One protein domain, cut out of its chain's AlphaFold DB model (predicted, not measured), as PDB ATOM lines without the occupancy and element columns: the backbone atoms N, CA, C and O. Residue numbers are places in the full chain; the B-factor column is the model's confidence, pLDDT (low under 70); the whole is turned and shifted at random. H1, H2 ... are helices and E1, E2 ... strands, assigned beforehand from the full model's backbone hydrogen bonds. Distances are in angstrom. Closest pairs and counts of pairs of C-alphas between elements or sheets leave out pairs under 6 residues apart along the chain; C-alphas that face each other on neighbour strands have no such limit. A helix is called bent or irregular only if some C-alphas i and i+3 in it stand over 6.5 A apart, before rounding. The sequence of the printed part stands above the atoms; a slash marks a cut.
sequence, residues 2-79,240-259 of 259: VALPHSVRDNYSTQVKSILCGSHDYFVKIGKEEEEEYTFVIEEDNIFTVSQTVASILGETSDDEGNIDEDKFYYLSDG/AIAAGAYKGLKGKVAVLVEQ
ATOM      1  N   VAL A   2      13.100  -1.251 -41.912       92.88
ATOM      2  CA  VAL A   2      13.243  -1.720 -40.526       92.88
ATOM      3  C   VAL A   2      12.311  -2.904 -40.297       92.88
ATOM      4  O   VAL A   2      11.097  -2.784 -40.466       92.88
ATOM      5  N   ALA A   3      12.875  -4.047 -39.918       90.94
ATOM      6  CA  ALA A   3      12.109  -5.243 -39.600       90.94
ATOM      7  C   ALA A   3      11.720  -5.256 -38.112       90.94
ATOM      8  O   ALA A   3      12.587  -5.294 -37.239       90.94
ATOM      9  N   LEU A   4      10.420  -5.234 -37.824       88.62
ATOM     10  CA  LEU A   4       9.849  -5.235 -36.474       88.62
ATOM     11  C   LEU A   4       9.236  -6.606 -36.150       88.62
ATOM     12  O   LEU A   4       8.744  -7.272 -37.069       88.62
ATOM     13  N   PRO A   5       9.214  -7.045 -34.876       82.94
ATOM     14  CA  PRO A   5       8.500  -8.263 -34.504       82.94
ATOM     15  C   PRO A   5       7.048  -8.193 -34.980       82.94
ATOM     16  O   PRO A   5       6.402  -7.149 -34.856       82.94
ATOM     17  N   HIS A   6       6.546  -9.291 -35.552       82.19
ATOM     18  CA  HIS A   6       5.269  -9.297 -36.267       82.19
ATOM     19  C   HIS A   6       4.117  -8.731 -35.421       82.19
ATOM     20  O   HIS A   6       3.473  -7.769 -35.828       82.19
ATOM     21  N   SER A   7       3.960  -9.236 -34.195       79.25
ATOM     22  CA  SER A   7       2.872  -8.889 -33.270       79.25
ATOM     23  C   SER A   7       2.825  -7.425 -32.828       79.25
ATOM     24  O   SER A   7       1.816  -6.979 -32.285       79.25
ATOM     25  N   VAL A   8       3.912  -6.672 -33.007       84.69
ATOM     26  CA  VAL A   8       4.008  -5.281 -32.543       84.69
ATOM     27  C   VAL A   8       4.244  -4.292 -33.684       84.69
ATOM     28  O   VAL A   8       4.227  -3.084 -33.452       84.69
ATOM     29  N   ARG A   9       4.448  -4.776 -34.918       88.19
ATOM     30  CA  ARG A   9       4.783  -3.941 -36.079       88.19
ATOM     31  C   ARG A   9       3.787  -2.800 -36.249       88.19
ATOM     32  O   ARG A   9       4.206  -1.652 -36.347       88.19
ATOM     33  N   ASP A  10       2.495  -3.104 -36.258       87.19
ATOM     34  CA  ASP A  10       1.463  -2.107 -36.559       87.19
ATOM     35  C   ASP A  10       1.362  -1.050 -35.454       87.19
ATOM     36  O   ASP A  10       1.245   0.136 -35.749       87.19
ATOM     37  N   ASN A  11       1.563  -1.456 -34.198       92.12
ATOM     38  CA  ASN A  11       1.530  -0.563 -33.039       92.12
ATOM     39  C   ASN A  11       2.713   0.418 -32.988       92.12
ATOM     40  O   ASN A  11       2.554   1.539 -32.506       92.12
ATOM     41  N   TYR A  12       3.897   0.011 -33.461       93.69
ATOM     42  CA  TYR A  12       5.125   0.807 -33.327       93.69
ATOM     43  C   TYR A  12       5.671   1.366 -34.641       93.69
ATOM     44  O   TYR A  12       6.574   2.197 -34.602       93.69
ATOM     45  N   SER A  13       5.140   0.963 -35.798       93.50
ATOM     46  CA  SER A  13       5.656   1.378 -37.110       93.50
ATOM     47  C   SER A  13       5.776   2.898 -37.260       93.50
ATOM     48  O   SER A  13       6.859   3.387 -37.573       93.50
ATOM     49  N   THR A  14       4.711   3.647 -36.965       94.19
ATOM     50  CA  THR A  14       4.699   5.119 -37.040       94.19
ATOM     51  C   THR A  14       5.698   5.754 -36.077       94.19
ATOM     52  O   THR A  14       6.417   6.677 -36.446       94.19
ATOM     53  N   GLN A  15       5.794   5.239 -34.849       95.31
ATOM     54  CA  GLN A  15       6.727   5.760 -33.845       95.31
ATOM     55  C   GLN A  15       8.180   5.524 -34.268       95.31
ATOM     56  O   GLN A  15       9.002   6.428 -34.180       95.31
ATOM     57  N   VAL A  16       8.486   4.333 -34.788       94.56
ATOM     58  CA  VAL A  16       9.813   3.994 -35.316       94.56
ATOM     59  C   VAL A  16      10.181   4.897 -36.490       94.56
ATOM     60  O   VAL A  16      11.300   5.401 -36.523       94.56
ATOM     61  N   LYS A  17       9.255   5.146 -37.426       95.19
ATOM     62  CA  LYS A  17       9.486   6.089 -38.530       95.19
ATOM     63  C   LYS A  17       9.797   7.490 -38.018       95.19
ATOM     64  O   LYS A  17      10.808   8.060 -38.404       95.19
ATOM     65  N   SER A  18       8.979   7.995 -37.098       93.75
ATOM     66  CA  SER A  18       9.160   9.325 -36.517       93.75
ATOM     67  C   SER A  18      10.494   9.477 -35.780       93.75
ATOM     68  O   SER A  18      11.114  10.526 -35.894       93.75
ATOM     69  N   ILE A  19      10.958   8.446 -35.063       94.56
ATOM     70  CA  ILE A  19      12.251   8.466 -34.353       94.56
ATOM     71  C   ILE A  19      13.440   8.457 -35.322       94.56
ATOM     72  O   ILE A  19      14.481   9.030 -35.022       94.56
ATOM     73  N   LEU A  20      13.311   7.765 -36.455       94.56
ATOM     74  CA  LEU A  20      14.391   7.614 -37.434       94.56
ATOM     75  C   LEU A  20      14.436   8.749 -38.466       94.56
ATOM     76  O   LEU A  20      15.464   8.928 -39.115       94.56
ATOM     77  N   CYS A  21      13.344   9.488 -38.639       96.88
ATOM     78  CA  CYS A  21      13.263  10.627 -39.545       96.88
ATOM     79  C   CYS A  21      14.068  11.825 -39.015       96.88
ATOM     80  O   CYS A  21      14.086  12.089 -37.812       96.88
ATOM     81  N   GLY A  22      14.695  12.577 -39.920       96.94
ATOM     82  CA  GLY A  22      15.393  13.825 -39.621       96.94
ATOM     83  C   GLY A  22      16.911  13.743 -39.757       96.94
ATOM     84  O   GLY A  22      17.451  12.820 -40.371       96.94
ATOM     85  N   SER A  23      17.586  14.764 -39.227       97.12
ATOM     86  CA  SER A  23      19.045  14.889 -39.250       97.12
ATOM     87  C   SER A  23      19.694  14.039 -38.167       97.12
ATOM     88  O   SER A  23      19.273  14.067 -37.009       97.12
ATOM     89  N   HIS A  24      20.755  13.335 -38.545       96.56
ATOM     90  CA  HIS A  24      21.574  12.529 -37.654       96.56
ATOM     91  C   HIS A  24      23.029  12.958 -37.771       96.56
ATOM     92  O   HIS A  24      23.575  12.973 -38.874       96.56
ATOM     93  N   ASP A  25      23.640  13.243 -36.626       96.69
ATOM     94  CA  ASP A  25      25.039  13.642 -36.501       96.69
ATOM     95  C   ASP A  25      25.743  12.665 -35.558       96.69
ATOM     96  O   ASP A  25      25.392  12.540 -34.379       96.69
ATOM     97  N   TYR A  26      26.723  11.936 -36.086       96.69
ATOM     98  CA  TYR A  26      27.505  10.962 -35.335       96.69
ATOM     99  C   TYR A  26      28.979  11.327 -35.352       96.69
ATOM    100  O   TYR A  26      29.534  11.660 -36.390       96.69
ATOM    101  N   PHE A  27      29.628  11.161 -34.205       96.38
ATOM    102  CA  PHE A  27      31.069  11.305 -34.062       96.38
ATOM    103  C   PHE A  27      31.659   9.936 -33.734       96.38
ATOM    104  O   PHE A  27      31.257   9.291 -32.759       96.38
ATOM    105  N   VAL A  28      32.575   9.455 -34.570       96.25
ATOM    106  CA  VAL A  28      33.203   8.142 -34.423       96.25
ATOM    107  C   VAL A  28      34.687   8.326 -34.160       96.25
ATOM    108  O   VAL A  28      35.399   8.962 -34.927       96.25
ATOM    109  N   LYS A  29      35.169   7.709 -33.081       96.44
ATOM    110  CA  LYS A  29      36.591   7.648 -32.749       96.44
ATOM    111  C   LYS A  29      37.031   6.205 -32.564       96.44
ATOM    112  O   LYS A  29      36.567   5.520 -31.649       96.44
ATOM    113  N   ILE A  30      37.964   5.751 -33.397       94.69
ATOM    114  CA  ILE A  30      38.491   4.385 -33.346       94.69
ATOM    115  C   ILE A  30      39.878   4.399 -32.694       94.69
ATOM    116  O   ILE A  30      40.878   4.852 -33.244       94.69
ATOM    117  N   GLY A  31      39.953   3.893 -31.462       93.19
ATOM    118  CA  GLY A  31      41.209   3.805 -30.719       93.19
ATOM    119  C   GLY A  31      41.825   5.177 -30.421       93.19
ATOM    120  O   GLY A  31      41.306   5.932 -29.598       93.19
ATOM    121  N   LYS A  32      42.982   5.458 -31.028       92.56
ATOM    122  CA  LYS A  32      43.730   6.717 -30.842       92.56
ATOM    123  C   LYS A  32      43.609   7.676 -32.025       92.56
ATOM    124  O   LYS A  32      44.258   8.717 -31.992       92.56
ATOM    125  N   GLU A  33      42.842   7.310 -33.044       94.12
ATOM    126  CA  GLU A  33      42.641   8.142 -34.228       94.12
ATOM    127  C   GLU A  33      41.858   9.413 -33.878       94.12
ATOM    128  O   GLU A  33      41.325   9.557 -32.769       94.12
ATOM    129  N   GLU A  34      41.863  10.366 -34.805       94.25
ATOM    130  CA  GLU A  34      41.041  11.563 -34.681       94.25
ATOM    131  C   GLU A  34      39.557  11.193 -34.780       94.25
ATOM    132  O   GLU A  34      39.185  10.133 -35.277       94.25
ATOM    133  N   GLU A  35      38.714  12.034 -34.189       96.88
ATOM    134  CA  GLU A  35      37.270  11.845 -34.242       96.88
ATOM    135  C   GLU A  35      36.759  12.299 -35.611       96.88
ATOM    136  O   GLU A  35      37.057  13.410 -36.046       96.88
ATOM    137  N   GLU A  36      36.007  11.435 -36.285       97.19
ATOM    138  CA  GLU A  36      35.384  11.717 -37.576       97.19
ATOM    139  C   GLU A  36      33.887  11.979 -37.401       97.19
ATOM    140  O   GLU A  36      33.197  11.246 -36.687       97.19
ATOM    141  N   GLU A  37      33.382  13.008 -38.079       97.06
ATOM    142  CA  GLU A  37      31.965  13.378 -38.095       97.06
ATOM    143  C   GLU A  37      31.245  12.758 -39.303       97.06
ATOM    144  O   GLU A  37      31.723  12.814 -40.437       97.06
ATOM    145  N   TYR A  38      30.066  12.190 -39.054       96.81
ATOM    146  CA  TYR A  38      29.167  11.601 -40.039       96.81
ATOM    147  C   TYR A  38      27.780  12.231 -39.895       96.81
ATOM    148  O   TYR A  38      27.060  11.932 -38.942       96.81
ATOM    149  N   THR A  39      27.393  13.048 -40.876       96.69
ATOM    150  CA  THR A  39      26.078  13.702 -40.928       96.69
ATOM    151  C   THR A  39      25.254  13.179 -42.096       96.69
ATOM    152  O   THR A  39      25.735  13.107 -43.229       96.69
ATOM    153  N   PHE A  40      23.990  12.849 -41.847       95.75
ATOM    154  CA  PHE A  40      23.024  12.513 -42.893       95.75
ATOM    155  C   PHE A  40      21.591  12.824 -42.463       95.75
ATOM    156  O   PHE A  40      21.283  12.920 -41.279       95.75
ATOM    157  N   VAL A  41      20.696  12.964 -43.440       96.50
ATOM    158  CA  VAL A  41      19.262  13.189 -43.218       96.50
ATOM    159  C   VAL A  41      18.490  11.992 -43.756       96.50
ATOM    160  O   VAL A  41      18.768  11.525 -44.864       96.50
ATOM    161  N   ILE A  42      17.529  11.489 -42.983       95.69
ATOM    162  CA  ILE A  42      16.597  10.452 -43.432       95.69
ATOM    163  C   ILE A  42      15.202  11.064 -43.560       95.69
ATOM    164  O   ILE A  42      14.578  11.404 -42.558       95.69
ATOM    165  N   GLU A  43      14.704  11.160 -44.790       94.31
ATOM    166  CA  GLU A  43      13.316  11.556 -45.059       94.31
ATOM    167  C   GLU A  43      12.339  10.451 -44.643       94.31
ATOM    168  O   GLU A  43      12.604   9.266 -44.866       94.31
ATOM    169  N   GLU A  44      11.185  10.822 -44.087       92.19
ATOM    170  CA  GLU A  44      10.191   9.858 -43.592       92.19
ATOM    171  C   GLU A  44       9.703   8.894 -44.687       92.19
ATOM    172  O   GLU A  44       9.548   7.693 -44.435       92.19
ATOM    173  N   ASP A  45       9.548   9.393 -45.917       90.75
ATOM    174  CA  ASP A  45       9.127   8.612 -47.088       90.75
ATOM    175  C   ASP A  45      10.144   7.527 -47.481       90.75
ATOM    176  O   ASP A  45       9.780   6.512 -48.076       90.75
ATOM    177  N   ASN A  46      11.408   7.677 -47.072       91.50
ATOM    178  CA  ASN A  46      12.459   6.682 -47.286       91.50
ATOM    179  C   ASN A  46      12.492   5.605 -46.185       91.50
ATOM    180  O   ASN A  46      13.301   4.667 -46.237       91.50
ATOM    181  N   ILE A  47      11.611   5.693 -45.182       93.06
ATOM    182  CA  ILE A  47      11.543   4.749 -44.066       93.06
ATOM    183  C   ILE A  47      10.385   3.775 -44.271       93.06
ATOM    184  O   ILE A  47       9.207   4.061 -44.044       93.06
ATOM    185  N   PHE A  48      10.746   2.544 -44.619       93.56
ATOM    186  CA  PHE A  48       9.820   1.417 -44.719       93.56
ATOM    187  C   PHE A  48       9.932   0.517 -43.494       93.56
ATOM    188  O   PHE A  48      11.039   0.234 -43.035       93.56
ATOM    189  N   THR A  49       8.804   0.009 -43.007       93.25
ATOM    190  CA  THR A  49       8.750  -1.023 -41.968       93.25
ATOM    191  C   THR A  49       8.223  -2.327 -42.551       93.25
ATOM    192  O   THR A  49       7.419  -2.335 -43.482       93.25
ATOM    193  N   VAL A  50       8.686  -3.446 -42.009       90.75
ATOM    194  CA  VAL A  50       8.242  -4.790 -42.392       90.75
ATOM    195  C   VAL A  50       8.190  -5.672 -41.149       90.75
ATOM    196  O   VAL A  50       8.821  -5.368 -40.140       90.75
ATOM    197  N   SER A  51       7.414  -6.751 -41.184       86.12
ATOM    198  CA  SER A  51       7.501  -7.775 -40.140       86.12
ATOM    199  C   SER A  51       8.806  -8.559 -40.312       86.12
ATOM    200  O   SER A  51       9.191  -8.841 -41.442       86.12
ATOM    201  N   GLN A  52       9.471  -8.938 -39.221       83.25
ATOM    202  CA  GLN A  52      10.661  -9.802 -39.253       83.25
ATOM    203  C   GLN A  52      10.413 -11.109 -40.007       83.25
ATOM    204  O   GLN A  52      11.210 -11.475 -40.865       83.25
ATOM    205  N   THR A  53       9.266 -11.747 -39.782       77.25
ATOM    206  CA  THR A  53       8.920 -12.983 -40.483       77.25
ATOM    207  C   THR A  53       8.587 -12.749 -41.955       77.25
ATOM    208  O   THR A  53       8.930 -13.557 -42.806       77.25
ATOM    209  N   VAL A  54       7.972 -11.614 -42.295       81.12
ATOM    210  CA  VAL A  54       7.785 -11.253 -43.710       81.12
ATOM    211  C   VAL A  54       9.130 -10.965 -44.371       81.12
ATOM    212  O   VAL A  54       9.354 -11.378 -45.499       81.12
ATOM    213  N   ALA A  55      10.051 -10.303 -43.671       86.81
ATOM    214  CA  ALA A  55      11.398 -10.084 -44.175       86.81
ATOM    215  C   ALA A  55      12.124 -11.412 -44.404       86.81
ATOM    216  O   ALA A  55      12.761 -11.565 -45.436       86.81
ATOM    217  N   SER A  56      12.006 -12.391 -43.506       80.25
ATOM    218  CA  SER A  56      12.635 -13.697 -43.717       80.25
ATOM    219  C   SER A  56      12.028 -14.464 -44.895       80.25
ATOM    220  O   SER A  56      12.783 -15.057 -45.662       80.25
ATOM    221  N   ILE A  57      10.709 -14.373 -45.102       79.75
ATOM    222  CA  ILE A  57      10.038 -14.881 -46.307       79.75
ATOM    223  C   ILE A  57      10.606 -14.215 -47.564       79.75
ATOM    224  O   ILE A  57      11.062 -14.915 -48.461       79.75
ATOM    225  N   LEU A  58      10.646 -12.878 -47.610       82.75
ATOM    226  CA  LEU A  58      11.202 -12.123 -48.742       82.75
ATOM    227  C   LEU A  58      12.664 -12.494 -49.013       82.75
ATOM    228  O   LEU A  58      13.096 -12.534 -50.156       82.75
ATOM    229  N   GLY A  59      13.440 -12.790 -47.969       83.06
ATOM    230  CA  GLY A  59      14.816 -13.258 -48.116       83.06
ATOM    231  C   GLY A  59      14.929 -14.549 -48.923       83.06
ATOM    232  O   GLY A  59      15.858 -14.679 -49.727       83.06
ATOM    233  N   GLU A  60      13.985 -15.467 -48.716       79.38
ATOM    234  CA  GLU A  60      13.940 -16.762 -49.390       79.38
ATOM    235  C   GLU A  60      13.276 -16.675 -50.764       79.38
ATOM    236  O   GLU A  60      13.775 -17.286 -51.701       79.38
ATOM    237  N   THR A  61      12.190 -15.910 -50.902       81.81
ATOM    238  CA  THR A  61      11.366 -15.854 -52.121       81.81
ATOM    239  C   THR A  61      11.699 -14.684 -53.040       81.81
ATOM    240  O   THR A  61      10.896 -14.360 -53.915       81.81
ATOM    241  N   SER A  62      12.827 -14.004 -52.832       86.00
ATOM    242  CA  SER A  62      13.284 -12.928 -53.712       86.00
ATOM    243  C   SER A  62      14.732 -13.101 -54.152       86.00
ATOM    244  O   SER A  62      15.591 -13.565 -53.389       86.00
ATOM    245  N   ASP A  63      15.007 -12.667 -55.380       87.62
ATOM    246  CA  ASP A  63      16.360 -12.545 -55.911       87.62
ATOM    247  C   ASP A  63      17.118 -11.363 -55.269       87.62
ATOM    248  O   ASP A  63      16.603 -10.629 -54.418       87.62
ATOM    249  N   ASP A  64      18.382 -11.185 -55.653       87.75
ATOM    250  CA  ASP A  64      19.247 -10.130 -55.110       87.75
ATOM    251  C   ASP A  64      18.871  -8.715 -55.587       87.75
ATOM    252  O   ASP A  64      19.356  -7.724 -55.028       87.75
ATOM    253  N   GLU A  65      17.990  -8.607 -56.582       87.75
ATOM    254  CA  GLU A  65      17.427  -7.350 -57.078       87.75
ATOM    255  C   GLU A  65      16.057  -7.032 -56.458       87.75
ATOM    256  O   GLU A  65      15.537  -5.930 -56.631       87.75
ATOM    257  N   GLY A  66      15.521  -7.937 -55.637       84.81
ATOM    258  CA  GLY A  66      14.240  -7.769 -54.959       84.81
ATOM    259  C   GLY A  66      13.035  -8.179 -55.804       84.81
ATOM    260  O   GLY A  66      11.906  -7.873 -55.411       84.81
ATOM    261  N   ASN A  67      13.245  -8.873 -56.925       86.31
ATOM    262  CA  ASN A  67      12.168  -9.506 -57.682       86.31
ATOM    263  C   ASN A  67      11.755 -10.810 -57.005       86.31
ATOM    264  O   ASN A  67      12.539 -11.423 -56.281       86.31
ATOM    265  N   ILE A  68      10.521 -11.249 -57.246       82.31
ATOM    266  CA  ILE A  68      10.054 -12.554 -56.779       82.31
ATOM    267  C   ILE A  68      10.855 -13.653 -57.486       82.31
ATOM    268  O   ILE A  68      10.954 -13.666 -58.708       82.31
ATOM    269  N   ASP A  69      11.395 -14.578 -56.701       81.62
ATOM    270  CA  ASP A  69      12.003 -15.810 -57.188       81.62
ATOM    271  C   ASP A  69      10.878 -16.805 -57.524       81.62
ATOM    272  O   ASP A  69      10.265 -17.394 -56.626       81.62
ATOM    273  N   GLU A  70      10.551 -16.943 -58.814       73.94
ATOM    274  CA  GLU A  70       9.455 -17.800 -59.295       73.94
ATOM    275  C   GLU A  70       9.644 -19.270 -58.898       73.94
ATOM    276  O   GLU A  70       8.663 -19.945 -58.574       73.94
ATOM    277  N   ASP A  71      10.894 -19.736 -58.808       77.25
ATOM    278  CA  ASP A  71      11.231 -21.106 -58.412       77.25
ATOM    279  C   ASP A  71      10.959 -21.365 -56.927       77.25
ATOM    280  O   ASP A  71      11.025 -22.506 -56.485       77.25
ATOM    281  N   LYS A  72      10.659 -20.332 -56.135       76.44
ATOM    282  CA  LYS A  72      10.398 -20.435 -54.689       76.44
ATOM    283  C   LYS A  72       9.090 -19.791 -54.261       76.44
ATOM    284  O   LYS A  72       8.637 -19.989 -53.133       76.44
ATOM    285  N   PHE A  73       8.450 -19.037 -55.148       74.56
ATOM    286  CA  PHE A  73       7.173 -18.388 -54.879       74.56
ATOM    287  C   PHE A  73       6.070 -19.391 -54.520       74.56
ATOM    288  O   PHE A  73       5.163 -19.065 -53.749       74.56
ATOM    289  N   TYR A  74       6.189 -20.634 -54.998       76.44
ATOM    290  CA  TYR A  74       5.247 -21.706 -54.689       76.44
ATOM    291  C   TYR A  74       5.121 -21.990 -53.184       76.44
ATOM    292  O   TYR A  74       4.040 -22.355 -52.726       76.44
ATOM    293  N   TYR A  75       6.157 -21.720 -52.378       71.69
ATOM    294  CA  TYR A  75       6.069 -21.817 -50.915       71.69
ATOM    295  C   TYR A  75       5.023 -20.878 -50.311       71.69
ATOM    296  O   TYR A  75       4.561 -21.109 -49.199       71.69
ATOM    297  N   LEU A  76       4.646 -19.810 -51.010       71.44
ATOM    298  CA  LEU A  76       3.635 -18.854 -50.564       71.44
ATOM    299  C   LEU A  76       2.328 -19.009 -51.349       71.44
ATOM    300  O   LEU A  76       1.248 -18.901 -50.764       71.44
ATOM    301  N   SER A  77       2.393 -19.289 -52.656       75.25
ATOM    302  CA  SER A  77       1.184 -19.451 -53.474       75.25
ATOM    303  C   SER A  77       0.461 -20.772 -53.216       75.25
ATOM    304  O   SER A  77      -0.773 -20.792 -53.197       75.25
ATOM    305  N   ASP A  78       1.207 -21.847 -52.953       84.12
ATOM    306  CA  ASP A  78       0.692 -23.219 -52.843       84.12
ATOM    307  C   ASP A  78       0.590 -23.691 -51.386       84.12
ATOM    308  O   ASP A  78       0.441 -24.887 -51.117       84.12
ATOM    309  N   GLY A  79       0.647 -22.745 -50.441       79.50
ATOM    310  CA  GLY A  79       0.433 -22.976 -49.016       79.50
ATOM    311  C   GLY A  79      -0.903 -23.675 -48.693       79.50
ATOM    312  O   GLY A  79      -1.699 -24.007 -49.579       79.50
ATOM    313  N   ALA A 240      19.345 -13.517 -41.933       84.31
ATOM    314  CA  ALA A 240      18.281 -13.791 -42.908       84.31
ATOM    315  C   ALA A 240      17.234 -12.667 -42.969       84.31
ATOM    316  O   ALA A 240      16.841 -12.232 -44.049       84.31
ATOM    317  N   ILE A 241      16.851 -12.124 -41.808       86.44
ATOM    318  CA  ILE A 241      15.931 -10.980 -41.713       86.44
ATOM    319  C   ILE A 241      16.537  -9.739 -42.376       86.44
ATOM    320  O   ILE A 241      15.848  -9.025 -43.098       86.44
ATOM    321  N   ALA A 242      17.822  -9.466 -42.128       89.19
ATOM    322  CA  ALA A 242      18.495  -8.290 -42.674       89.19
ATOM    323  C   ALA A 242      18.628  -8.380 -44.201       89.19
ATOM    324  O   ALA A 242      18.323  -7.416 -44.899       89.19
ATOM    325  N   ALA A 243      19.023  -9.546 -44.717       89.31
ATOM    326  CA  ALA A 243      19.115  -9.794 -46.150       89.31
ATOM    327  C   ALA A 243      17.744  -9.703 -46.831       89.31
ATOM    328  O   ALA A 243      17.609  -9.042 -47.856       89.31
ATOM    329  N   GLY A 244      16.706 -10.290 -46.237       89.62
ATOM    330  CA  GLY A 244      15.358 -10.205 -46.783       89.62
ATOM    331  C   GLY A 244      14.747  -8.805 -46.711       89.62
ATOM    332  O   GLY A 244      14.129  -8.355 -47.672       89.62
ATOM    333  N   ALA A 245      14.998  -8.050 -45.637       91.88
ATOM    334  CA  ALA A 245      14.625  -6.636 -45.565       91.88
ATOM    335  C   ALA A 245      15.385  -5.782 -46.596       91.88
ATOM    336  O   ALA A 245      14.833  -4.811 -47.113       91.88
ATOM    337  N   TYR A 246      16.634  -6.136 -46.914       92.38
ATOM    338  CA  TYR A 246      17.412  -5.491 -47.970       92.38
ATOM    339  C   TYR A 246      16.829  -5.772 -49.361       92.38
ATOM    340  O   TYR A 246      16.558  -4.823 -50.098       92.38
ATOM    341  N   LYS A 247      16.552  -7.040 -49.692       90.56
ATOM    342  CA  LYS A 247      15.892  -7.430 -50.951       90.56
ATOM    343  C   LYS A 247      14.518  -6.768 -51.092       90.56
ATOM    344  O   LYS A 247      14.228  -6.141 -52.107       90.56
ATOM    345  N   GLY A 248      13.711  -6.791 -50.030       89.75
ATOM    346  CA  GLY A 248      12.412  -6.115 -49.994       89.75
ATOM    347  C   GLY A 248      12.509  -4.595 -50.165       89.75
ATOM    348  O   GLY A 248      11.654  -3.992 -50.813       89.75
ATOM    349  N   LEU A 249      13.552  -3.959 -49.620       92.19
ATOM    350  CA  LEU A 249      13.813  -2.536 -49.841       92.19
ATOM    351  C   LEU A 249      14.175  -2.251 -51.300       92.19
ATOM    352  O   LEU A 249      13.627  -1.308 -51.862       92.19
ATOM    353  N   LYS A 250      15.049  -3.058 -51.911       91.38
ATOM    354  CA  LYS A 250      15.386  -2.928 -53.334       91.38
ATOM    355  C   LYS A 250      14.140  -3.001 -54.215       91.38
ATOM    356  O   LYS A 250      13.913  -2.080 -54.992       91.38
ATOM    357  N   GLY A 251      13.288  -4.011 -54.013       88.25
ATOM    358  CA  GLY A 251      12.035  -4.144 -54.761       88.25
ATOM    359  C   GLY A 251      11.105  -2.937 -54.583       88.25
ATOM    360  O   GLY A 251      10.528  -2.443 -55.549       88.25
ATOM    361  N   LYS A 252      11.002  -2.385 -53.365       86.69
ATOM    362  CA  LYS A 252      10.233  -1.152 -53.113       86.69
ATOM    363  C   LYS A 252      10.804   0.060 -53.846       86.69
ATOM    364  O   LYS A 252      10.034   0.826 -54.412       86.69
ATOM    365  N   VAL A 253      12.122   0.237 -53.822       87.81
ATOM    366  CA  VAL A 253      12.789   1.371 -54.473       87.81
ATOM    367  C   VAL A 253      12.693   1.268 -55.994       87.81
ATOM    368  O   VAL A 253      12.430   2.278 -56.633       87.81
ATOM    369  N   ALA A 254      12.825   0.071 -56.572       84.12
ATOM    370  CA  ALA A 254      12.678  -0.139 -58.013       84.12
ATOM    371  C   ALA A 254      11.309   0.348 -58.525       84.12
ATOM    372  O   ALA A 254      11.250   1.125 -59.474       84.12
ATOM    373  N   VAL A 255      10.224   0.006 -57.818       77.31
ATOM    374  CA  VAL A 255       8.862   0.461 -58.155       77.31
ATOM    375  C   VAL A 255       8.706   1.984 -58.058       77.31
ATOM    376  O   VAL A 255       7.931   2.564 -58.812       77.31
ATOM    377  N   LEU A 256       9.424   2.646 -57.144       74.31
ATOM    378  CA  LEU A 256       9.374   4.107 -56.991       74.31
ATOM    379  C   LEU A 256      10.150   4.852 -58.085       74.31
ATOM    380  O   LEU A 256       9.846   6.008 -58.343       74.31
ATOM    381  N   VAL A 257      11.148   4.218 -58.708       67.25
ATOM    382  CA  VAL A 257      11.936   4.807 -59.808       67.25
ATOM    383  C   VAL A 257      11.213   4.679 -61.157       67.25
ATOM    384  O   VAL A 257      11.497   5.437 -62.081       67.25
ATOM    385  N   GLU A 258      10.271   3.740 -61.275       58.19
ATOM    386  CA  GLU A 258       9.445   3.535 -62.474       58.19
ATOM    387  C   GLU A 258       8.173   4.411 -62.529       58.19
ATOM    388  O   GLU A 258       7.491   4.415 -63.558       58.19
ATOM    389  N   GLN A 259       7.852   5.152 -61.459       46.06
ATOM    390  CA  GLN A 259       6.715   6.088 -61.366       46.06
ATOM    391  C   GLN A 259       7.153   7.544 -61.546       46.06
ATOM    392  O   GLN A 259       6.373   8.301 -62.169       46.06
TER     393      GLN A 259
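What this domain is: This is residues 2 to 79 and 240 to 259 of the 259 residues of an uncharacterized protein of Clostridium sp. IBUN22A (UniProt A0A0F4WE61). A long two-stranded hairpin, E2 and E3, makes one end of an elongated, loosely built domain, and H3 lies at the other end. Between them a tiny parallel sheet, E1 beside E4, sits among H1, H2 and H4, with H2 crossing the first half of H4. The printed part has 98 residues with four named helices and four named strands, in the order E1 H1 E2 E3 E4 H2 H3 H4; the class is mixed, helices and strands. It is loose, with a radius of gyration of the C-alphas of 16.9 A and spans of 55 by 31 by 30 A.

How they stand to each other: E2, residues 22 to 28, and E3, residues 36 to 42, form an antiparallel hairpin at 162 degrees, with N 24 and O 40 2.8 A apart. E1, residues 2 to 4, and E4, residues 49 to 51, are parallel at 38 degrees, with N 4 and O 50 2.8 A apart. The closest C-alphas of E4 and H1, residues 6 to 20, are those of Ser 51 and His 6, 4.7 A apart. H2, residues 52 to 61, touches residues 240 to 248 alone of H4, residues 240 to 257, about perpendicular at 75 degrees; the closest C-alphas are Gly 59 and Gly 244, 3.4 A. H3, residues 70 to 77, touches H2 in a helical hairpin, a steep tilt of 40 degrees, opposite ways; the closest C-alphas are Lys 72 and Thr 61, 5.3 A. Every O i to N i+4 pair is within hydrogen-bond range in H2 and H4, against 7 of 11 in H1 and 1 of 4 in H3, where 3 of 5 O i to N i+3 pairs are.

Where its parts are: E1 begins at C-alpha 2 (13.243, -1.720, -40.526). E2 measures 19.4 A, E3 19.7 A, H1 19.2 A and H2 14.2 A. H1 and H3 are irregular: C-alphas 7 and 10 are 7.7 A apart, 71 and 74 7.1 A. H4, 25.9 A long, ends at C-alpha 257 (11.936, 4.807, -59.808).

The domain as a whole: The C-alphas farthest apart, of Lys 32 and Asp 78, are 56.9 A apart. Residues 80 to 239 are not printed; C-alphas 79 and 240 are 21.0 A apart across the cut. Of the links printed whole, none is long. Residues 257 to 259 have pLDDT under 70.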